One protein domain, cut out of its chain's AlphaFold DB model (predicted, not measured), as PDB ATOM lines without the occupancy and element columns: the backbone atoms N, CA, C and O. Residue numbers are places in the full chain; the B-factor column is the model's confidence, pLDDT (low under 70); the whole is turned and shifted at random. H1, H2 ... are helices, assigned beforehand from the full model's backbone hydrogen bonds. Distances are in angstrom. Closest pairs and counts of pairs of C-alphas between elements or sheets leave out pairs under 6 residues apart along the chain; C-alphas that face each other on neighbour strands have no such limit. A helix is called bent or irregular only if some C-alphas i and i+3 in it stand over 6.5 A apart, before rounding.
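Overview. This is residues 2 to 57, 155 to 187 and 207 to 254 of the 1086 residues of an uncharacterized protein of Rhodotorula sp. CCFEE 5036 (UniProt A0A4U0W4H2). The long helix H3 is the core, with the other six helices set round it, and three helical hairpins, H2 with H3, H4 with H5 and H6 with H7, make up most of the body. H3, H5, H6 and H7 form a bundle, helices roughly side by side. The printed part has 137 residues with seven named helices, H1 to H7, and no named strand: all helix. It is compact, with a radius of gyration of the C-alphas of 14.3 A, and spans 39 by 37 by 33 A.

Along the chain. Find C-alpha 10 at (18.694, -21.094, 46.365), where H1 begins; it ends at 15. H2 follows at residues 17 to 31, then H3 at 36 to 57, 31.9 A long. H4 is residues 155 to 164, H5 171 to 186 and H6 210 to 225. H7, residues 228 to 251, runs 34.4 A to C-alpha 251 at (0.969, -9.962, 60.208); it is irregular, C-alphas 229 and 232 being 8.2 A apart.

Arrangement. Start at the hub, H3. It touches H7, closest at C-alphas 43 and 242, 5.3 A, at a steep tilt of 38 degrees. H5 touches it at Asp 41 and Ser 174, closest C-alphas 6.1 A apart. H6 touches H7, closest C-alphas Ala 223 and Arg 234, 4.9 A. Look next at H1: it only just touches H4, with 3 pairs of C-alphas within 8 A, the closest Pro 10 and Gln 162, 6.1 A. H1 and H5 are apart. Every O i to N i+4 pair is within hydrogen-bond range in H1, H3, H4 and H6; H2 has 10 of 11, H5 10 of 12, H7 17 of 20.

Size, cuts and confidence. C-alphas 2 and 187, the farthest apart, are 42.8 A apart. Two cuts leave gaps of 18.8 A from C-alpha 57 to 155 and 17.8 A from 187 to 207. Of the links printed whole, none is long. Low pLDDT includes residues 2 to 15.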
ATOM      1  N   THR A   2      22.155  -1.731  37.854       35.06
ATOM      2  CA  THR A   2      22.399  -2.462  39.105       35.06
ATOM      3  C   THR A   2      22.694  -3.924  38.772       35.06
ATOM      4  O   THR A   2      21.996  -4.533  37.963       35.06
ATOM      5  N   SER A   3      23.758  -4.484  39.345       30.42
ATOM      6  CA  SER A   3      24.062  -5.910  39.213       30.42
ATOM      7  C   SER A   3      23.053  -6.723  40.017       30.42
ATOM      8  O   SER A   3      22.842  -6.430  41.194       30.42
ATOM      9  N   ALA A   4      22.466  -7.756  39.410       39.09
ATOM     10  CA  ALA A   4      21.660  -8.723  40.148       39.09
ATOM     11  C   ALA A   4      22.495  -9.368  41.279       39.09
ATOM     12  O   ALA A   4      23.699  -9.574  41.086       39.09
ATOM     13  N   PRO A   5      21.893  -9.685  42.441       43.81
ATOM     14  CA  PRO A   5      22.606 -10.341  43.533       43.81
ATOM     15  C   PRO A   5      23.171 -11.701  43.080       43.81
ATOM     16  O   PRO A   5      22.579 -12.353  42.212       43.81
ATOM     17  N   PRO A   6      24.315 -12.141  43.636       43.09
ATOM     18  CA  PRO A   6      24.948 -13.390  43.234       43.09
ATOM     19  C   PRO A   6      24.008 -14.578  43.466       43.09
ATOM     20  O   PRO A   6      23.436 -14.740  44.540       43.09
ATOM     21  N   ILE A   7      23.887 -15.444  42.457       50.81
ATOM     22  CA  ILE A   7      22.958 -16.592  42.408       50.81
ATOM     23  C   ILE A   7      23.459 -17.772  43.284       50.81
ATOM     24  O   ILE A   7      23.181 -18.944  43.026       50.81
ATOM     25  N   SER A   8      24.270 -17.479  44.301       41.00
ATOM     26  CA  SER A   8      24.885 -18.455  45.193       41.00
ATOM     27  C   SER A   8      23.870 -18.960  46.219       41.00
ATOM     28  O   SER A   8      23.618 -18.303  47.225       41.00
ATOM     29  N   GLU A   9      23.355 -20.162  45.947       64.50
ATOM     30  CA  GLU A   9      22.508 -21.003  46.809       64.50
ATOM     31  C   GLU A   9      21.033 -20.567  46.960       64.50
ATOM     32  O   GLU A   9      20.650 -19.973  47.969       64.50
ATOM     33  N   PRO A  10      20.132 -21.029  46.065       61.44
ATOM     34  CA  PRO A  10      18.694 -21.094  46.365       61.44
ATOM     35  C   PRO A  10      18.375 -21.899  47.641       61.44
ATOM     36  O   PRO A  10      17.330 -21.698  48.251       61.44
ATOM     37  N   VAL A  11      19.290 -22.761  48.100       62.31
ATOM     38  CA  VAL A  11      19.203 -23.437  49.405       62.31
ATOM     39  C   VAL A  11      19.245 -22.434  50.569       62.31
ATOM     40  O   VAL A  11      18.513 -22.617  51.537       62.31
ATOM     41  N   LYS A  12      20.011 -21.336  50.468       68.94
ATOM     42  CA  LYS A  12      20.022 -20.265  51.482       68.94
ATOM     43  C   LYS A  12      18.722 -19.462  51.479       68.94
ATOM     44  O   LYS A  12      18.208 -19.180  52.553       68.94
ATOM     45  N   LEU A  13      18.135 -19.201  50.305       66.50
ATOM     46  CA  LEU A  13      16.775 -18.645  50.200       66.50
ATOM     47  C   LEU A  13      15.726 -19.561  50.854       66.50
ATOM     48  O   LEU A  13      14.766 -19.084  51.447       66.50
ATOM     49  N   LEU A  14      15.899 -20.881  50.775       64.19
ATOM     50  CA  LEU A  14      14.986 -21.835  51.409       64.19
ATOM     51  C   LEU A  14      15.219 -21.965  52.922       64.19
ATOM     52  O   LEU A  14      14.254 -22.156  53.661       64.19
ATOM     53  N   ALA A  15      16.454 -21.808  53.400       67.56
ATOM     54  CA  ALA A  15      16.784 -21.849  54.823       67.56
ATOM     55  C   ALA A  15      16.399 -20.556  55.568       67.56
ATOM     56  O   ALA A  15      15.716 -20.627  56.587       67.56
ATOM     57  N   ASP A  16      16.801 -19.384  55.066       73.12
ATOM     58  CA  ASP A  16      16.633 -18.104  55.763       73.12
ATOM     59  C   ASP A  16      15.337 -17.368  55.352       73.12
ATOM     60  O   ASP A  16      15.213 -16.936  54.202       73.12
ATOM     61  N   PRO A  17      14.373 -17.153  56.272       66.12
ATOM     62  CA  PRO A  17      13.169 -16.379  55.983       66.12
ATOM     63  C   PRO A  17      13.442 -14.895  55.685       66.12
ATOM     64  O   PRO A  17      12.648 -14.287  54.970       66.12
ATOM     65  N   HIS A  18      14.542 -14.300  56.163       69.38
ATOM     66  CA  HIS A  18      14.883 -12.922  55.798       69.38
ATOM     67  C   HIS A  18      15.352 -12.844  54.338       69.38
ATOM     68  O   HIS A  18      14.926 -11.947  53.609       69.38
ATOM     69  N   ALA A  19      16.153 -13.802  53.867       75.94
ATOM     70  CA  ALA A  19      16.517 -13.921  52.460       75.94
ATOM     71  C   ALA A  19      15.295 -14.179  51.552       75.94
ATOM     72  O   ALA A  19      15.248 -13.636  50.447       75.94
ATOM     73  N   ARG A  20      14.267 -14.919  52.014       71.19
ATOM     74  CA  ARG A  20      12.971 -15.033  51.299       71.19
ATOM     75  C   ARG A  20      12.302 -13.673  51.122       71.19
ATOM     76  O   ARG A  20      11.907 -13.340  50.008       71.19
ATOM     77  N   LEU A  21      12.184 -12.899  52.204       71.00
ATOM     78  CA  LEU A  21      11.556 -11.575  52.183       71.00
ATOM     79  C   LEU A  21      12.355 -10.591  51.320       71.00
ATOM     80  O   LEU A  21      11.770  -9.916  50.483       71.00
ATOM     81  N   GLU A  22      13.685 -10.569  51.426       77.12
ATOM     82  CA  GLU A  22      14.547  -9.771  50.542       77.12
ATOM     83  C   GLU A  22      14.393 -10.166  49.070       77.12
ATOM     84  O   GLU A  22      14.249  -9.295  48.213       77.12
ATOM     85  N   TRP A  23      14.368 -11.464  48.747       80.06
ATOM     86  CA  TRP A  23      14.135 -11.919  47.375       80.06
ATOM     87  C   TRP A  23      12.740 -11.529  46.875       80.06
ATOM     88  O   TRP A  23      12.617 -11.079  45.737       80.06
ATOM     89  N   ALA A  24      11.713 -11.635  47.725       75.94
ATOM     90  CA  ALA A  24      10.352 -11.217  47.411       75.94
ATOM     91  C   ALA A  24      10.275  -9.702  47.166       75.94
ATOM     92  O   ALA A  24       9.767  -9.307  46.123       75.94
ATOM     93  N   ARG A  25      10.870  -8.859  48.025       76.81
ATOM     94  CA  ARG A  25      11.023  -7.403  47.807       76.81
ATOM     95  C   ARG A  25      11.692  -7.114  46.458       76.81
ATOM     96  O   ARG A  25      11.107  -6.456  45.604       76.81
ATOM     97  N   ASN A  26      12.857  -7.714  46.206       79.75
ATOM     98  CA  ASN A  26      13.589  -7.567  44.943       79.75
ATOM     99  C   ASN A  26      12.822  -8.126  43.724       79.75
ATOM    100  O   ASN A  26      13.152  -7.791  42.588       79.75
ATOM    101  N   ALA A  27      11.855  -9.030  43.905       77.25
ATOM    102  CA  ALA A  27      10.987  -9.550  42.847       77.25
ATOM    103  C   ALA A  27       9.757  -8.660  42.612       77.25
ATOM    104  O   ALA A  27       9.418  -8.417  41.458       77.25
ATOM    105  N   LEU A  28       9.158  -8.114  43.672       77.75
ATOM    106  CA  LEU A  28       8.095  -7.104  43.627       77.75
ATOM    107  C   LEU A  28       8.576  -5.837  42.910       77.75
ATOM    108  O   LEU A  28       7.924  -5.388  41.973       77.75
ATOM    109  N   GLU A  29       9.761  -5.326  43.261       80.69
ATOM    110  CA  GLU A  29      10.381  -4.161  42.607       80.69
ATOM    111  C   GLU A  29      10.617  -4.380  41.099       80.69
ATOM    112  O   GLU A  29      10.513  -3.442  40.309       80.69
ATOM    113  N   ARG A  30      10.876  -5.625  40.666       78.06
ATOM    114  CA  ARG A  30      10.948  -5.994  39.237       78.06
ATOM    115  C   ARG A  30       9.563  -6.144  38.599       78.06
ATOM    116  O   ARG A  30       9.368  -5.720  37.463       78.06
ATOM    117  N   ALA A  31       8.609  -6.735  39.314       74.62
ATOM    118  CA  ALA A  31       7.255  -7.008  38.836       74.62
ATOM    119  C   ALA A  31       6.352  -5.757  38.781       74.62
ATOM    120  O   ALA A  31       5.367  -5.744  38.044       74.62
ATOM    121  N   ALA A  32       6.717  -4.684  39.492       76.25
ATOM    122  CA  ALA A  32       6.072  -3.372  39.421       76.25
ATOM    123  C   ALA A  32       6.095  -2.755  38.004       76.25
ATOM    124  O   ALA A  32       5.248  -1.925  37.682       76.25
ATOM    125  N   GLY A  33       7.001  -3.203  37.124       79.31
ATOM    126  CA  GLY A  33       7.065  -2.837  35.701       79.31
ATOM    127  C   GLY A  33       5.950  -3.423  34.817       79.31
ATOM    128  O   GLY A  33       6.203  -3.726  33.653       79.31
ATOM    129  N   ASP A  34       4.748  -3.615  35.367       74.94
ATOM    130  CA  ASP A  34       3.531  -4.146  34.721       74.94
ATOM    131  C   ASP A  34       3.677  -5.541  34.058       74.94
ATOM    132  O   ASP A  34       2.833  -5.984  33.268       74.94
ATOM    133  N   ASP A  35       4.750  -6.262  34.402       85.19
ATOM    134  CA  ASP A  35       5.104  -7.559  33.833       85.19
ATOM    135  C   ASP A  35       4.244  -8.679  34.444       85.19
ATOM    136  O   ASP A  35       4.352  -9.037  35.622       85.19
ATOM    137  N   THR A  36       3.372  -9.250  33.609       81.06
ATOM    138  CA  THR A  36       2.497 -10.369  33.981       81.06
ATOM    139  C   THR A  36       3.255 -11.606  34.416       81.06
ATOM    140  O   THR A  36       2.740 -12.374  35.228       81.06
ATOM    141  N   ASP A  37       4.440 -11.811  33.865       83.12
ATOM    142  CA  ASP A  37       5.150 -13.072  33.956       83.12
ATOM    143  C   ASP A  37       6.038 -13.031  35.213       83.12
ATOM    144  O   ASP A  37       6.042 -13.978  35.997       83.12
ATOM    145  N   ALA A  38       6.615 -11.863  35.526       81.62
ATOM    146  CA  ALA A  38       7.239 -11.590  36.823       81.62
ATOM    147  C   ALA A  38       6.248 -11.689  38.005       81.62
ATOM    148  O   ALA A  38       6.570 -12.311  39.020       81.62
ATOM    149  N   LEU A  39       5.031 -11.130  37.884       82.19
ATOM    150  CA  LEU A  39       3.983 -11.272  38.914       82.19
ATOM    151  C   LEU A  39       3.546 -12.736  39.099       82.19
ATOM    152  O   LEU A  39       3.300 -13.175  40.224       82.19
ATOM    153  N   ARG A  40       3.459 -13.499  38.003       84.62
ATOM    154  CA  ARG A  40       3.113 -14.925  38.013       84.62
ATOM    155  C   ARG A  40       4.170 -15.767  38.720       84.62
ATOM    156  O   ARG A  40       3.821 -16.573  39.580       84.62
ATOM    157  N   ASP A  41       5.438 -15.591  38.360       82.25
ATOM    158  CA  ASP A  41       6.540 -16.368  38.926       82.25
ATOM    159  C   ASP A  41       6.752 -16.031  40.408       82.25
ATOM    160  O   ASP A  41       6.985 -16.932  41.216       82.25
ATOM    161  N   LEU A  42       6.559 -14.767  40.804       84.62
ATOM    162  CA  LEU A  42       6.524 -14.371  42.211       84.62
ATOM    163  C   LEU A  42       5.386 -15.061  42.980       84.62
ATOM    164  O   LEU A  42       5.636 -15.635  44.041       84.62
ATOM    165  N   ALA A  43       4.156 -15.042  42.450       81.50
ATOM    166  CA  ALA A  43       3.018 -15.721  43.071       81.50
ATOM    167  C   ALA A  43       3.290 -17.226  43.248       81.50
ATOM    168  O   ALA A  43       3.013 -17.789  44.307       81.50
ATOM    169  N   ALA A  44       3.890 -17.866  42.237       79.50
ATOM    170  CA  ALA A  44       4.283 -19.268  42.307       79.50
ATOM    171  C   ALA A  44       5.339 -19.518  43.397       79.50
ATOM    172  O   ALA A  44       5.162 -20.431  44.203       79.50
ATOM    173  N   VAL A  45       6.406 -18.712  43.476       82.94
ATOM    174  CA  VAL A  45       7.458 -18.886  44.495       82.94
ATOM    175  C   VAL A  45       6.927 -18.643  45.909       82.94
ATOM    176  O   VAL A  45       7.206 -19.455  46.785       82.94
ATOM    177  N   LEU A  46       6.121 -17.602  46.145       83.69
ATOM    178  CA  LEU A  46       5.549 -17.330  47.472       83.69
ATOM    179  C   LEU A  46       4.660 -18.486  47.964       83.69
ATOM    180  O   LEU A  46       4.873 -18.992  49.065       83.69
ATOM    181  N   VAL A  47       3.752 -18.988  47.118       80.44
ATOM    182  CA  VAL A  47       2.932 -20.180  47.419       80.44
ATOM    183  C   VAL A  47       3.804 -21.427  47.647       80.44
ATOM    184  O   VAL A  47       3.481 -22.269  48.483       80.44
ATOM    185  N   SER A  48       4.941 -21.546  46.955       80.50
ATOM    186  CA  SER A  48       5.880 -22.663  47.141       80.50
ATOM    187  C   SER A  48       6.611 -22.615  48.480       80.50
ATOM    188  O   SER A  48       6.754 -23.644  49.140       80.50
ATOM    189  N   LEU A  49       7.080 -21.431  48.884       79.38
ATOM    190  CA  LEU A  49       7.772 -21.217  50.157       79.38
ATOM    191  C   LEU A  49       6.837 -21.480  51.342       79.38
ATOM    192  O   LEU A  49       7.258 -22.087  52.327       79.38
ATOM    193  N   GLU A  50       5.563 -21.118  51.204       82.50
ATOM    194  CA  GLU A  50       4.532 -21.401  52.199       82.50
ATOM    195  C   GLU A  50       4.234 -22.902  52.330       82.50
ATOM    196  O   GLU A  50       4.097 -23.431  53.433       82.50
ATOM    197  N   LEU A  51       4.225 -23.643  51.217       77.00
ATOM    198  CA  LEU A  51       4.075 -25.102  51.249       77.00
ATOM    199  C   LEU A  51       5.306 -25.826  51.807       77.00
ATOM    200  O   LEU A  51       5.161 -26.883  52.426       77.00
ATOM    201  N   VAL A  52       6.501 -25.252  51.652       77.75
ATOM    202  CA  VAL A  52       7.706 -25.712  52.358       77.75
ATOM    203  C   VAL A  52       7.580 -25.453  53.862       77.75
ATOM    204  O   VAL A  52       7.815 -26.380  54.636       77.75
ATOM    205  N   ALA A  53       7.142 -24.261  54.280       75.75
ATOM    206  CA  ALA A  53       6.914 -23.936  55.690       75.75
ATOM    207  C   ALA A  53       5.880 -24.880  56.335       75.75
ATOM    208  O   ALA A  53       6.182 -25.512  57.346       75.75
ATOM    209  N   ARG A  54       4.723 -25.093  55.687       75.88
ATOM    210  CA  ARG A  54       3.700 -26.069  56.115       75.88
ATOM    211  C   ARG A  54       4.233 -27.489  56.266       75.88
ATOM    212  O   ARG A  54       3.840 -28.197  57.188       75.88
ATOM    213  N   ARG A  55       5.103 -27.939  55.356       76.12
ATOM    214  CA  ARG A  55       5.704 -29.280  55.438       76.12
ATOM    215  C   ARG A  55       6.727 -29.372  56.571       76.12
ATOM    216  O   ARG A  55       6.742 -30.386  57.256       76.12
ATOM    217  N   GLN A  56       7.510 -28.319  56.808       76.19
ATOM    218  CA  GLN A  56       8.469 -28.239  57.916       76.19
ATOM    219  C   GLN A  56       7.783 -28.184  59.293       76.19
ATOM    220  O   GLN A  56       8.257 -28.834  60.219       76.19
ATOM    221  N   SER A  57       6.647 -27.487  59.427       73.81
ATOM    222  CA  SER A  57       5.867 -27.467  60.675       73.81
ATOM    223  C   SER A  57       5.092 -28.770  60.917       73.81
ATOM    224  O   SER A  57       4.805 -29.108  62.059       73.81
ATOM    225  N   GLU A 155      14.688 -33.988  46.777       71.12
ATOM    226  CA  GLU A 155      15.639 -33.517  45.758       71.12
ATOM    227  C   GLU A 155      14.942 -32.961  44.501       71.12
ATOM    228  O   GLU A 155      15.369 -31.958  43.930       71.12
ATOM    229  N   SER A 156      13.794 -33.539  44.137       73.81
ATOM    230  CA  SER A 156      12.884 -33.053  43.096       73.81
ATOM    231  C   SER A 156      12.346 -31.640  43.354       73.81
ATOM    232  O   SER A 156      12.429 -30.791  42.471       73.81
ATOM    233  N   LEU A 157      11.832 -31.361  44.554       68.31
ATOM    234  CA  LEU A 157      11.329 -30.042  44.954       68.31
ATOM    235  C   LEU A 157      12.461 -29.011  45.014       68.31
ATOM    236  O   LEU A 157      12.289 -27.903  44.519       68.31
ATOM    237  N   ALA A 158      13.626 -29.380  45.559       72.69
ATOM    238  CA  ALA A 158      14.803 -28.509  45.563       72.69
ATOM    239  C   ALA A 158      15.254 -28.161  44.129       72.69
ATOM    240  O   ALA A 158      15.496 -26.995  43.822       72.69
ATOM    241  N   THR A 159      15.281 -29.152  43.231       77.62
ATOM    242  CA  THR A 159      15.640 -28.980  41.813       77.62
ATOM    243  C   THR A 159      14.606 -28.149  41.047       77.62
ATOM    244  O   THR A 159      14.978 -27.276  40.261       77.62
ATOM    245  N   ASP A 160      13.309 -28.387  41.255       71.31
ATOM    246  CA  ASP A 160      12.248 -27.636  40.575       71.31
ATOM    247  C   ASP A 160      12.180 -26.179  41.088       71.31
ATOM    248  O   ASP A 160      12.040 -25.262  40.277       71.31
ATOM    249  N   LEU A 161      12.405 -25.934  42.388       69.88
ATOM    250  CA  LEU A 161      12.581 -24.586  42.954       69.88
ATOM    251  C   LEU A 161      13.828 -23.886  42.397       69.88
ATOM    252  O   LEU A 161      13.750 -22.731  41.988       69.88
ATOM    253  N   GLN A 162      14.964 -24.583  42.309       78.75
ATOM    254  CA  GLN A 162      16.186 -24.058  41.694       78.75
ATOM    255  C   GLN A 162      15.994 -23.727  40.203       78.75
ATOM    256  O   GLN A 162      16.594 -22.772  39.711       78.75
ATOM    257  N   ARG A 163      15.121 -24.453  39.489       77.12
ATOM    258  CA  ARG A 163      14.757 -24.147  38.095       77.12
ATOM    259  C   ARG A 163      13.891 -22.887  37.966       77.12
ATOM    260  O   ARG A 163      13.972 -22.227  36.935       77.12
ATOM    261  N   ILE A 164      13.097 -22.542  38.983       69.44
ATOM    262  CA  ILE A 164      12.288 -21.308  39.013       69.44
ATOM    263  C   ILE A 164      13.101 -20.105  39.500       69.44
ATOM    264  O   ILE A 164      12.975 -19.019  38.946       69.44
ATOM    265  N   LEU A 165      13.976 -20.300  40.489       72.25
ATOM    266  CA  LEU A 165      14.878 -19.265  41.010       72.25
ATOM    267  C   LEU A 165      16.048 -18.940  40.057       72.25
ATOM    268  O   LEU A 165      16.814 -18.010  40.314       72.25
ATOM    269  N   ALA A 166      16.182 -19.673  38.947       78.00
ATOM    270  CA  ALA A 166      17.024 -19.282  37.822       78.00
ATOM    271  C   ALA A 166      16.562 -17.933  37.235       78.00
ATOM    272  O   ALA A 166      15.385 -17.596  37.253       78.00
ATOM    273  N   THR A 167      17.480 -17.154  36.658       63.84
ATOM    274  CA  THR A 167      17.226 -15.752  36.261       63.84
ATOM    275  C   THR A 167      16.191 -15.549  35.149       63.84
ATOM    276  O   THR A 167      15.824 -14.406  34.873       63.84
ATOM    277  N   LYS A 168      15.734 -16.625  34.499       71.38
ATOM    278  CA  LYS A 168      14.665 -16.609  33.496       71.38
ATOM    279  C   LYS A 168      14.041 -18.008  33.355       71.38
ATOM    280  O   LYS A 168      14.465 -18.762  32.474       71.38
ATOM    281  N   PRO A 169      13.089 -18.405  34.218       70.44
ATOM    282  CA  PRO A 169      12.407 -19.681  34.053       70.44
ATOM    283  C   PRO A 169      11.578 -19.676  32.756       70.44
ATOM    284  O   PRO A 169      11.068 -18.629  32.347       70.44
ATOM    285  N   PRO A 170      11.414 -20.821  32.073       76.31
ATOM    286  CA  PRO A 170      10.410 -20.923  31.024       76.31
ATOM    287  C   PRO A 170       9.023 -20.856  31.675       76.31
ATOM    288  O   PRO A 170       8.770 -21.557  32.654       76.31
ATOM    289  N   ALA A 171       8.110 -20.058  31.115       69.19
ATOM    290  CA  ALA A 171       6.793 -19.767  31.702       69.19
ATOM    291  C   ALA A 171       5.866 -20.994  31.880       69.19
ATOM    292  O   ALA A 171       4.801 -20.882  32.484       69.19
ATOM    293  N   GLU A 172       6.255 -22.158  31.355       78.31
ATOM    294  CA  GLU A 172       5.600 -23.453  31.571       78.31
ATOM    295  C   GLU A 172       6.074 -24.154  32.859       78.31
ATOM    296  O   GLU A 172       5.340 -24.974  33.405       78.31
ATOM    297  N   ALA A 173       7.271 -23.842  33.375       77.94
ATOM    298  CA  ALA A 173       7.854 -24.511  34.543       77.94
ATOM    299  C   ALA A 173       7.243 -24.044  35.870       77.94
ATOM    300  O   ALA A 173       6.933 -24.887  36.711       77.94
ATOM    301  N   SER A 174       6.999 -22.741  36.050       76.56
ATOM    302  CA  SER A 174       6.202 -22.242  37.182       76.56
ATOM    303  C   SER A 174       4.763 -22.768  37.111       76.56
ATOM    304  O   SER A 174       4.204 -23.202  38.115       76.56
ATOM    305  N   ASP A 175       4.211 -22.870  35.901       72.81
ATOM    306  CA  ASP A 175       2.898 -23.452  35.588       72.81
ATOM    307  C   ASP A 175       2.799 -24.980  35.780       72.81
ATOM    308  O   ASP A 175       1.696 -25.537  35.790       72.81
ATOM    309  N   GLU A 176       3.926 -25.685  35.839       81.38
ATOM    310  CA  GLU A 176       4.047 -27.126  36.089       81.38
ATOM    311  C   GLU A 176       4.268 -27.394  37.573       81.38
ATOM    312  O   GLU A 176       3.549 -28.200  38.163       81.38
ATOM    313  N   LEU A 177       5.174 -26.648  38.204       77.12
ATOM    314  CA  LEU A 177       5.387 -26.706  39.642       77.12
ATOM    315  C   LEU A 177       4.129 -26.290  40.421       77.12
ATOM    316  O   LEU A 177       3.786 -26.983  41.373       77.12
ATOM    317  N   LEU A 178       3.379 -25.260  40.001       73.69
ATOM    318  CA  LEU A 178       2.130 -24.892  40.684       73.69
ATOM    319  C   LEU A 178       1.112 -26.049  40.654       73.69
ATOM    320  O   LEU A 178       0.515 -26.366  41.678       73.69
ATOM    321  N   ARG A 179       0.967 -26.746  39.513       79.31
ATOM    322  CA  ARG A 179       0.103 -27.939  39.402       79.31
ATOM    323  C   ARG A 179       0.599 -29.102  40.263       79.31
ATOM    324  O   ARG A 179      -0.219 -29.756  40.905       79.31
ATOM    325  N   ARG A 180       1.914 -29.349  40.316       80.31
ATOM    326  CA  ARG A 180       2.514 -30.370  41.198       80.31
ATOM    327  C   ARG A 180       2.285 -30.051  42.672       80.31
ATOM    328  O   ARG A 180       1.957 -30.949  43.437       80.31
ATOM    329  N   LEU A 181       2.423 -28.785  43.058       73.00
ATOM    330  CA  LEU A 181       2.203 -28.333  44.428       73.00
ATOM    331  C   LEU A 181       0.741 -28.476  44.849       73.00
ATOM    332  O   LEU A 181       0.504 -29.014  45.926       73.00
ATOM    333  N   ILE A 182      -0.212 -28.106  43.986       72.56
ATOM    334  CA  ILE A 182      -1.653 -28.325  44.200       72.56
ATOM    335  C   ILE A 182      -1.956 -29.824  44.348       72.56
ATOM    336  O   ILE A 182      -2.535 -30.242  45.348       72.56
ATOM    337  N   ALA A 183      -1.458 -30.669  43.440       79.25
ATOM    338  CA  ALA A 183      -1.602 -32.121  43.572       79.25
ATOM    339  C   ALA A 183      -0.974 -32.671  44.875       79.25
ATOM    340  O   ALA A 183      -1.486 -33.628  45.445       79.25
ATOM    341  N   SER A 184       0.099 -32.046  45.376       72.56
ATOM    342  CA  SER A 184       0.761 -32.396  46.645       72.56
ATOM    343  C   SER A 184       0.127 -31.774  47.904       72.56
ATOM    344  O   SER A 184       0.575 -32.068  49.016       72.56
ATOM    345  N   LEU A 185      -0.857 -30.886  47.725       67.00
ATOM    346  CA  LEU A 185      -1.726 -30.317  48.760       67.00
ATOM    347  C   LEU A 185      -2.951 -31.214  48.971       67.00
ATOM    348  O   LEU A 185      -3.366 -31.435  50.106       67.00
ATOM    349  N   ASP A 186      -3.511 -31.732  47.876       72.06
ATOM    350  CA  ASP A 186      -4.706 -32.578  47.907       72.06
ATOM    351  C   ASP A 186      -4.408 -34.055  48.200       72.06
ATOM    352  O   ASP A 186      -5.310 -34.790  48.600       72.06
ATOM    353  N   THR A 187      -3.146 -34.494  48.112       74.00
ATOM    354  CA  THR A 187      -2.703 -35.684  48.852       74.00
ATOM    355  C   THR A 187      -2.719 -35.369  50.352       74.00
ATOM    356  O   THR A 187      -1.868 -34.588  50.790       74.00
ATOM    357  N   PRO A 207       1.536 -21.170  59.698       81.94
ATOM    358  CA  PRO A 207       1.386 -21.163  58.252       81.94
ATOM    359  C   PRO A 207      -0.044 -20.844  57.801       81.94
ATOM    360  O   PRO A 207      -1.009 -21.380  58.354       81.94
ATOM    361  N   LEU A 208      -0.161 -20.081  56.707       83.31
ATOM    362  CA  LEU A 208      -1.412 -19.669  56.051       83.31
ATOM    363  C   LEU A 208      -2.447 -20.792  56.061       83.31
ATOM    364  O   LEU A 208      -2.119 -21.917  55.678       83.31
ATOM    365  N   SER A 209      -3.692 -20.498  56.449       89.50
ATOM    366  CA  SER A 209      -4.796 -21.472  56.478       89.50
ATOM    367  C   SER A 209      -4.834 -22.344  55.213       89.50
ATOM    368  O   SER A 209      -4.654 -21.866  54.089       89.50
ATOM    369  N   LEU A 210      -5.070 -23.650  55.385       83.88
ATOM    370  CA  LEU A 210      -5.115 -24.597  54.264       83.88
ATOM    371  C   LEU A 210      -6.276 -24.278  53.303       83.88
ATOM    372  O   LEU A 210      -6.174 -24.532  52.103       83.88
ATOM    373  N   GLU A 211      -7.344 -23.661  53.810       88.19
ATOM    374  CA  GLU A 211      -8.464 -23.167  53.010       88.19
ATOM    375  C   GLU A 211      -8.078 -21.908  52.229       88.19
ATOM    376  O   GLU A 211      -8.339 -21.842  51.028       88.19
ATOM    377  N   THR A 212      -7.345 -20.970  52.841       88.00
ATOM    378  CA  THR A 212      -6.791 -19.800  52.139       88.00
ATOM    379  C   THR A 212      -5.825 -20.228  51.031       88.00
ATOM    380  O   THR A 212      -5.921 -19.748  49.904       88.00
ATOM    381  N   MET A 213      -4.955 -21.211  51.292       86.50
ATOM    382  CA  MET A 213      -4.054 -21.785  50.281       86.50
ATOM    383  C   MET A 213      -4.810 -22.463  49.128       86.50
ATOM    384  O   MET A 213      -4.414 -22.324  47.965       86.50
ATOM    385  N   ARG A 214      -5.930 -23.145  49.410       85.94
ATOM    386  CA  ARG A 214      -6.840 -23.681  48.381       85.94
ATOM    387  C   ARG A 214      -7.544 -22.576  47.591       85.94
ATOM    388  O   ARG A 214      -7.602 -22.664  46.371       85.94
ATOM    389  N   ALA A 215      -8.019 -21.517  48.244       88.75
ATOM    390  CA  ALA A 215      -8.664 -20.384  47.580       88.75
ATOM    391  C   ALA A 215      -7.693 -19.638  46.643       88.75
ATOM    392  O   ALA A 215      -8.027 -19.373  45.487       88.75
ATOM    393  N   ILE A 216      -6.463 -19.379  47.104       88.06
ATOM    394  CA  ILE A 216      -5.380 -18.788  46.305       88.06
ATOM    395  C   ILE A 216      -5.088 -19.655  45.075       88.06
ATOM    396  O   ILE A 216      -5.095 -19.166  43.945       88.06
ATOM    397  N   THR A 217      -4.858 -20.957  45.269       85.38
ATOM    398  CA  THR A 217      -4.503 -21.860  44.165       85.38
ATOM    399  C   THR A 217      -5.652 -22.091  43.180       85.38
ATOM    400  O   THR A 217      -5.408 -22.110  41.973       85.38
ATOM    401  N   ALA A 218      -6.902 -22.161  43.647       86.19
ATOM    402  CA  ALA A 218      -8.087 -22.208  42.791       86.19
ATOM    403  C   ALA A 218      -8.275 -20.912  41.981       86.19
ATOM    404  O   ALA A 218      -8.567 -20.975  40.787       86.19
ATOM    405  N   SER A 219      -8.038 -19.739  42.583       89.81
ATOM    406  CA  SER A 219      -8.070 -18.443  41.886       89.81
ATOM    407  C   SER A 219      -7.007 -18.368  40.781       89.81
ATOM    408  O   SER A 219      -7.308 -18.008  39.639       89.81
ATOM    409  N   LEU A 220      -5.777 -18.812  41.072       87.06
ATOM    410  CA  LEU A 220      -4.684 -18.906  40.096       87.06
ATOM    411  C   LEU A 220      -4.992 -19.898  38.954       87.06
ATOM    412  O   LEU A 220      -4.670 -19.624  37.795       87.06
ATOM    413  N   ALA A 221      -5.652 -21.024  39.248       86.12
ATOM    414  CA  ALA A 221      -6.089 -21.993  38.239       86.12
ATOM    415  C   ALA A 221      -7.211 -21.432  37.340       86.12
ATOM    416  O   ALA A 221      -7.078 -21.435  36.115       86.12
ATOM    417  N   ALA A 222      -8.265 -20.856  37.923       88.81
ATOM    418  CA  ALA A 222      -9.363 -20.234  37.177       88.81
ATOM    419  C   ALA A 222      -8.881 -19.050  36.311       88.81
ATOM    420  O   ALA A 222      -9.328 -18.860  35.175       88.81
ATOM    421  N   ALA A 223      -7.908 -18.279  36.805       86.56
ATOM    422  CA  ALA A 223      -7.228 -17.251  36.029       86.56
ATOM    423  C   ALA A 223      -6.520 -17.837  34.793       86.56
ATOM    424  O   ALA A 223      -6.699 -17.322  33.683       86.56
ATOM    425  N   ARG A 224      -5.765 -18.933  34.954       83.25
ATOM    426  CA  ARG A 224      -5.075 -19.632  33.856       83.25
ATOM    427  C   ARG A 224      -6.036 -20.151  32.781       83.25
ATOM    428  O   ARG A 224      -5.696 -20.064  31.601       83.25
ATOM    429  N   GLU A 225      -7.207 -20.653  33.164       86.75
ATOM    430  CA  GLU A 225      -8.221 -21.159  32.224       86.75
ATOM    431  C   GLU A 225      -8.976 -20.043  31.483       86.75
ATOM    432  O   GLU A 225      -9.389 -20.228  30.337       86.75
ATOM    433  N   SER A 226      -9.117 -18.857  32.083       84.25
ATOM    434  CA  SER A 226      -9.773 -17.718  31.427       84.25
ATOM    435  C   SER A 226      -9.059 -17.295  30.127       84.25
ATOM    436  O   SER A 226      -7.830 -17.230  30.093       84.25
ATOM    437  N   GLU A 227      -9.811 -16.992  29.054       84.44
ATOM    438  CA  GLU A 227      -9.262 -16.612  27.731       84.44
ATOM    439  C   GLU A 227      -8.144 -15.548  27.816       84.44
ATOM    440  O   GLU A 227      -8.213 -14.655  28.663       84.44
ATOM    441  N   PRO A 228      -7.185 -15.506  26.863       71.81
ATOM    442  CA  PRO A 228      -6.147 -14.465  26.814       71.81
ATOM    443  C   PRO A 228      -6.704 -13.028  26.740       71.81
ATOM    444  O   PRO A 228      -6.033 -12.082  27.152       71.81
ATOM    445  N   ARG A 229      -7.960 -12.849  26.302       74.62
ATOM    446  CA  ARG A 229      -8.691 -11.570  26.391       74.62
ATOM    447  C   ARG A 229      -8.864 -11.053  27.826       74.62
ATOM    448  O   ARG A 229      -9.059  -9.855  28.011       74.62
ATOM    449  N   ARG A 230      -8.770 -11.916  28.841       87.56
ATOM    450  CA  ARG A 230      -8.892 -11.577  30.265       87.56
ATOM    451  C   ARG A 230      -7.539 -11.373  30.968       87.56
ATOM    452  O   ARG A 230      -7.443 -11.609  32.170       87.56
ATOM    453  N   ARG A 231      -6.506 -10.865  30.271       84.81
ATOM    454  CA  ARG A 231      -5.184 -10.534  30.864       84.81
ATOM    455  C   ARG A 231      -5.295  -9.758  32.190       84.81
ATOM    456  O   ARG A 231      -4.602 -10.104  33.138       84.81
ATOM    457  N   ARG A 232      -6.237  -8.808  32.293       85.50
ATOM    458  CA  ARG A 232      -6.531  -8.068  33.539       85.50
ATOM    459  C   ARG A 232      -7.046  -8.947  34.686       85.50
ATOM    460  O   ARG A 232      -6.629  -8.741  35.817       85.50
ATOM    461  N   GLN A 233      -7.906  -9.936  34.421       86.94
ATOM    462  CA  GLN A 233      -8.377 -10.865  35.461       86.94
ATOM    463  C   GLN A 233      -7.235 -11.776  35.937       86.94
ATOM    464  O   GLN A 233      -7.130 -12.047  37.129       86.94
ATOM    465  N   ARG A 234      -6.332 -12.180  35.029       87.31
ATOM    466  CA  ARG A 234      -5.097 -12.894  35.393       87.31
ATOM    467  C   ARG A 234      -4.182 -12.039  36.273       87.31
ATOM    468  O   ARG A 234      -3.756 -12.503  37.322       87.31
ATOM    469  N   GLN A 235      -3.935 -10.783  35.887       87.56
ATOM    470  CA  GLN A 235      -3.172  -9.825  36.701       87.56
ATOM    471  C   GLN A 235      -3.797  -9.633  38.088       87.56
ATOM    472  O   GLN A 235      -3.076  -9.692  39.077       87.56
ATOM    473  N   ALA A 236      -5.121  -9.469  38.171       87.56
ATOM    474  CA  ALA A 236      -5.833  -9.322  39.439       87.56
ATOM    475  C   ALA A 236      -5.678 -10.556  40.343       87.56
ATOM    476  O   ALA A 236      -5.340 -10.396  41.509       87.56
ATOM    477  N   ALA A 237      -5.836 -11.775  39.811       87.88
ATOM    478  CA  ALA A 237      -5.659 -13.007  40.582       87.88
ATOM    479  C   ALA A 237      -4.206 -13.215  41.053       87.88
ATOM    480  O   ALA A 237      -3.983 -13.583  42.205       87.88
ATOM    481  N   HIS A 238      -3.209 -12.929  40.202       87.38
ATOM    482  CA  HIS A 238      -1.796 -12.983  40.600       87.38
ATOM    483  C   HIS A 238      -1.459 -11.937  41.669       87.38
ATOM    484  O   HIS A 238      -0.802 -12.281  42.649       87.38
ATOM    485  N   ARG A 239      -1.947 -10.696  41.531       87.75
ATOM    486  CA  ARG A 239      -1.807  -9.663  42.568       87.75
ATOM    487  C   ARG A 239      -2.488 -10.114  43.864       87.75
ATOM    488  O   ARG A 239      -1.818 -10.180  44.883       87.75
ATOM    489  N   GLN A 240      -3.763 -10.505  43.838       91.00
ATOM    490  CA  GLN A 240      -4.500 -10.945  45.032       91.00
ATOM    491  C   GLN A 240      -3.783 -12.082  45.776       91.00
ATOM    492  O   GLN A 240      -3.607 -11.985  46.985       91.00
ATOM    493  N   ALA A 241      -3.301 -13.103  45.058       86.56
ATOM    494  CA  ALA A 241      -2.496 -14.181  45.632       86.56
ATOM    495  C   ALA A 241      -1.240 -13.650  46.349       86.56
ATOM    496  O   ALA A 241      -0.996 -13.991  47.505       86.56
ATOM    497  N   VAL A 242      -0.472 -12.781  45.682       86.94
ATOM    498  CA  VAL A 242       0.737 -12.158  46.243       86.94
ATOM    499  C   VAL A 242       0.416 -11.323  47.487       86.94
ATOM    500  O   VAL A 242       1.115 -11.476  48.484       86.94
ATOM    501  N   ALA A 243      -0.659 -10.522  47.483       87.25
ATOM    502  CA  ALA A 243      -1.111  -9.789  48.671       87.25
ATOM    503  C   ALA A 243      -1.425 -10.738  49.827       87.25
ATOM    504  O   ALA A 243      -0.813 -10.614  50.876       87.25
ATOM    505  N   THR A 244      -2.305 -11.725  49.632       87.94
ATOM    506  CA  THR A 244      -2.729 -12.630  50.719       87.94
ATOM    507  C   THR A 244      -1.582 -13.419  51.354       87.94
ATOM    508  O   THR A 244      -1.661 -13.763  52.528       87.94
ATOM    509  N   VAL A 245      -0.502 -13.693  50.610       85.19
ATOM    510  CA  VAL A 245       0.689 -14.356  51.164       85.19
ATOM    511  C   VAL A 245       1.620 -13.358  51.860       85.19
ATOM    512  O   VAL A 245       2.123 -13.658  52.939       85.19
ATOM    513  N   LEU A 246       1.844 -12.168  51.292       83.69
ATOM    514  CA  LEU A 246       2.691 -11.140  51.915       83.69
ATOM    515  C   LEU A 246       2.067 -10.548  53.181       83.69
ATOM    516  O   LEU A 246       2.776 -10.362  54.163       83.69
ATOM    517  N   ASP A 247       0.763 -10.289  53.167       86.94
ATOM    518  CA  ASP A 247      -0.004  -9.771  54.300       86.94
ATOM    519  C   ASP A 247       0.057 -10.738  55.489       86.94
ATOM    520  O   ASP A 247       0.421 -10.344  56.595       86.94
ATOM    521  N   HIS A 248      -0.118 -12.042  55.239       85.31
ATOM    522  CA  HIS A 248       0.109 -13.085  56.245       85.31
ATOM    523  C   HIS A 248       1.558 -13.111  56.751       85.31
ATOM    524  O   HIS A 248       1.791 -13.167  57.961       85.31
ATOM    525  N   TYR A 249       2.555 -13.030  55.859       77.19
ATOM    526  CA  TYR A 249       3.968 -12.963  56.260       77.19
ATOM    527  C   TYR A 249       4.318 -11.709  57.069       77.19
ATOM    528  O   TYR A 249       5.259 -11.765  57.857       77.19
ATOM    529  N   LEU A 250       3.602 -10.599  56.881       80.50
ATOM    530  CA  LEU A 250       3.795  -9.360  57.630       80.50
ATOM    531  C   LEU A 250       3.046  -9.406  58.967       80.50
ATOM    532  O   LEU A 250       3.671  -9.196  60.001       80.50
ATOM    533  N   SER A 251       1.766  -9.782  58.984       80.75
ATOM    534  CA  SER A 251       0.969  -9.962  60.208       80.75
ATOM    535  C   SER A 251       1.638 -10.936  61.192       80.75
ATOM    536  O   SER A 251       1.803 -10.617  62.366       80.75
ATOM    537  N   THR A 252       2.165 -12.068  60.707       73.38
ATOM    538  CA  THR A 252       2.885 -13.051  61.544       73.38
ATOM    539  C   THR A 252       4.331 -12.667  61.911       73.38
ATOM    540  O   THR A 252       5.018 -13.437  62.589       73.38
ATOM    541  N   ARG A 253       4.833 -11.502  61.472       63.53
ATOM    542  CA  ARG A 253       6.206 -11.017  61.743       63.53
ATOM    543  C   ARG A 253       6.275  -9.658  62.428       63.53
ATOM    544  O   ARG A 253       7.280  -9.380  63.078       63.53
ATOM    545  N   CYS A 254       5.268  -8.811  62.253       47.47
ATOM    546  CA  CYS A 254       5.338  -7.390  62.559       47.47
ATOM    547  C   CYS A 254       4.381  -6.988  63.683       47.47
ATOM    548  O   CYS A 254       3.424  -6.252  63.461       47.47
TER     549      CYS A 254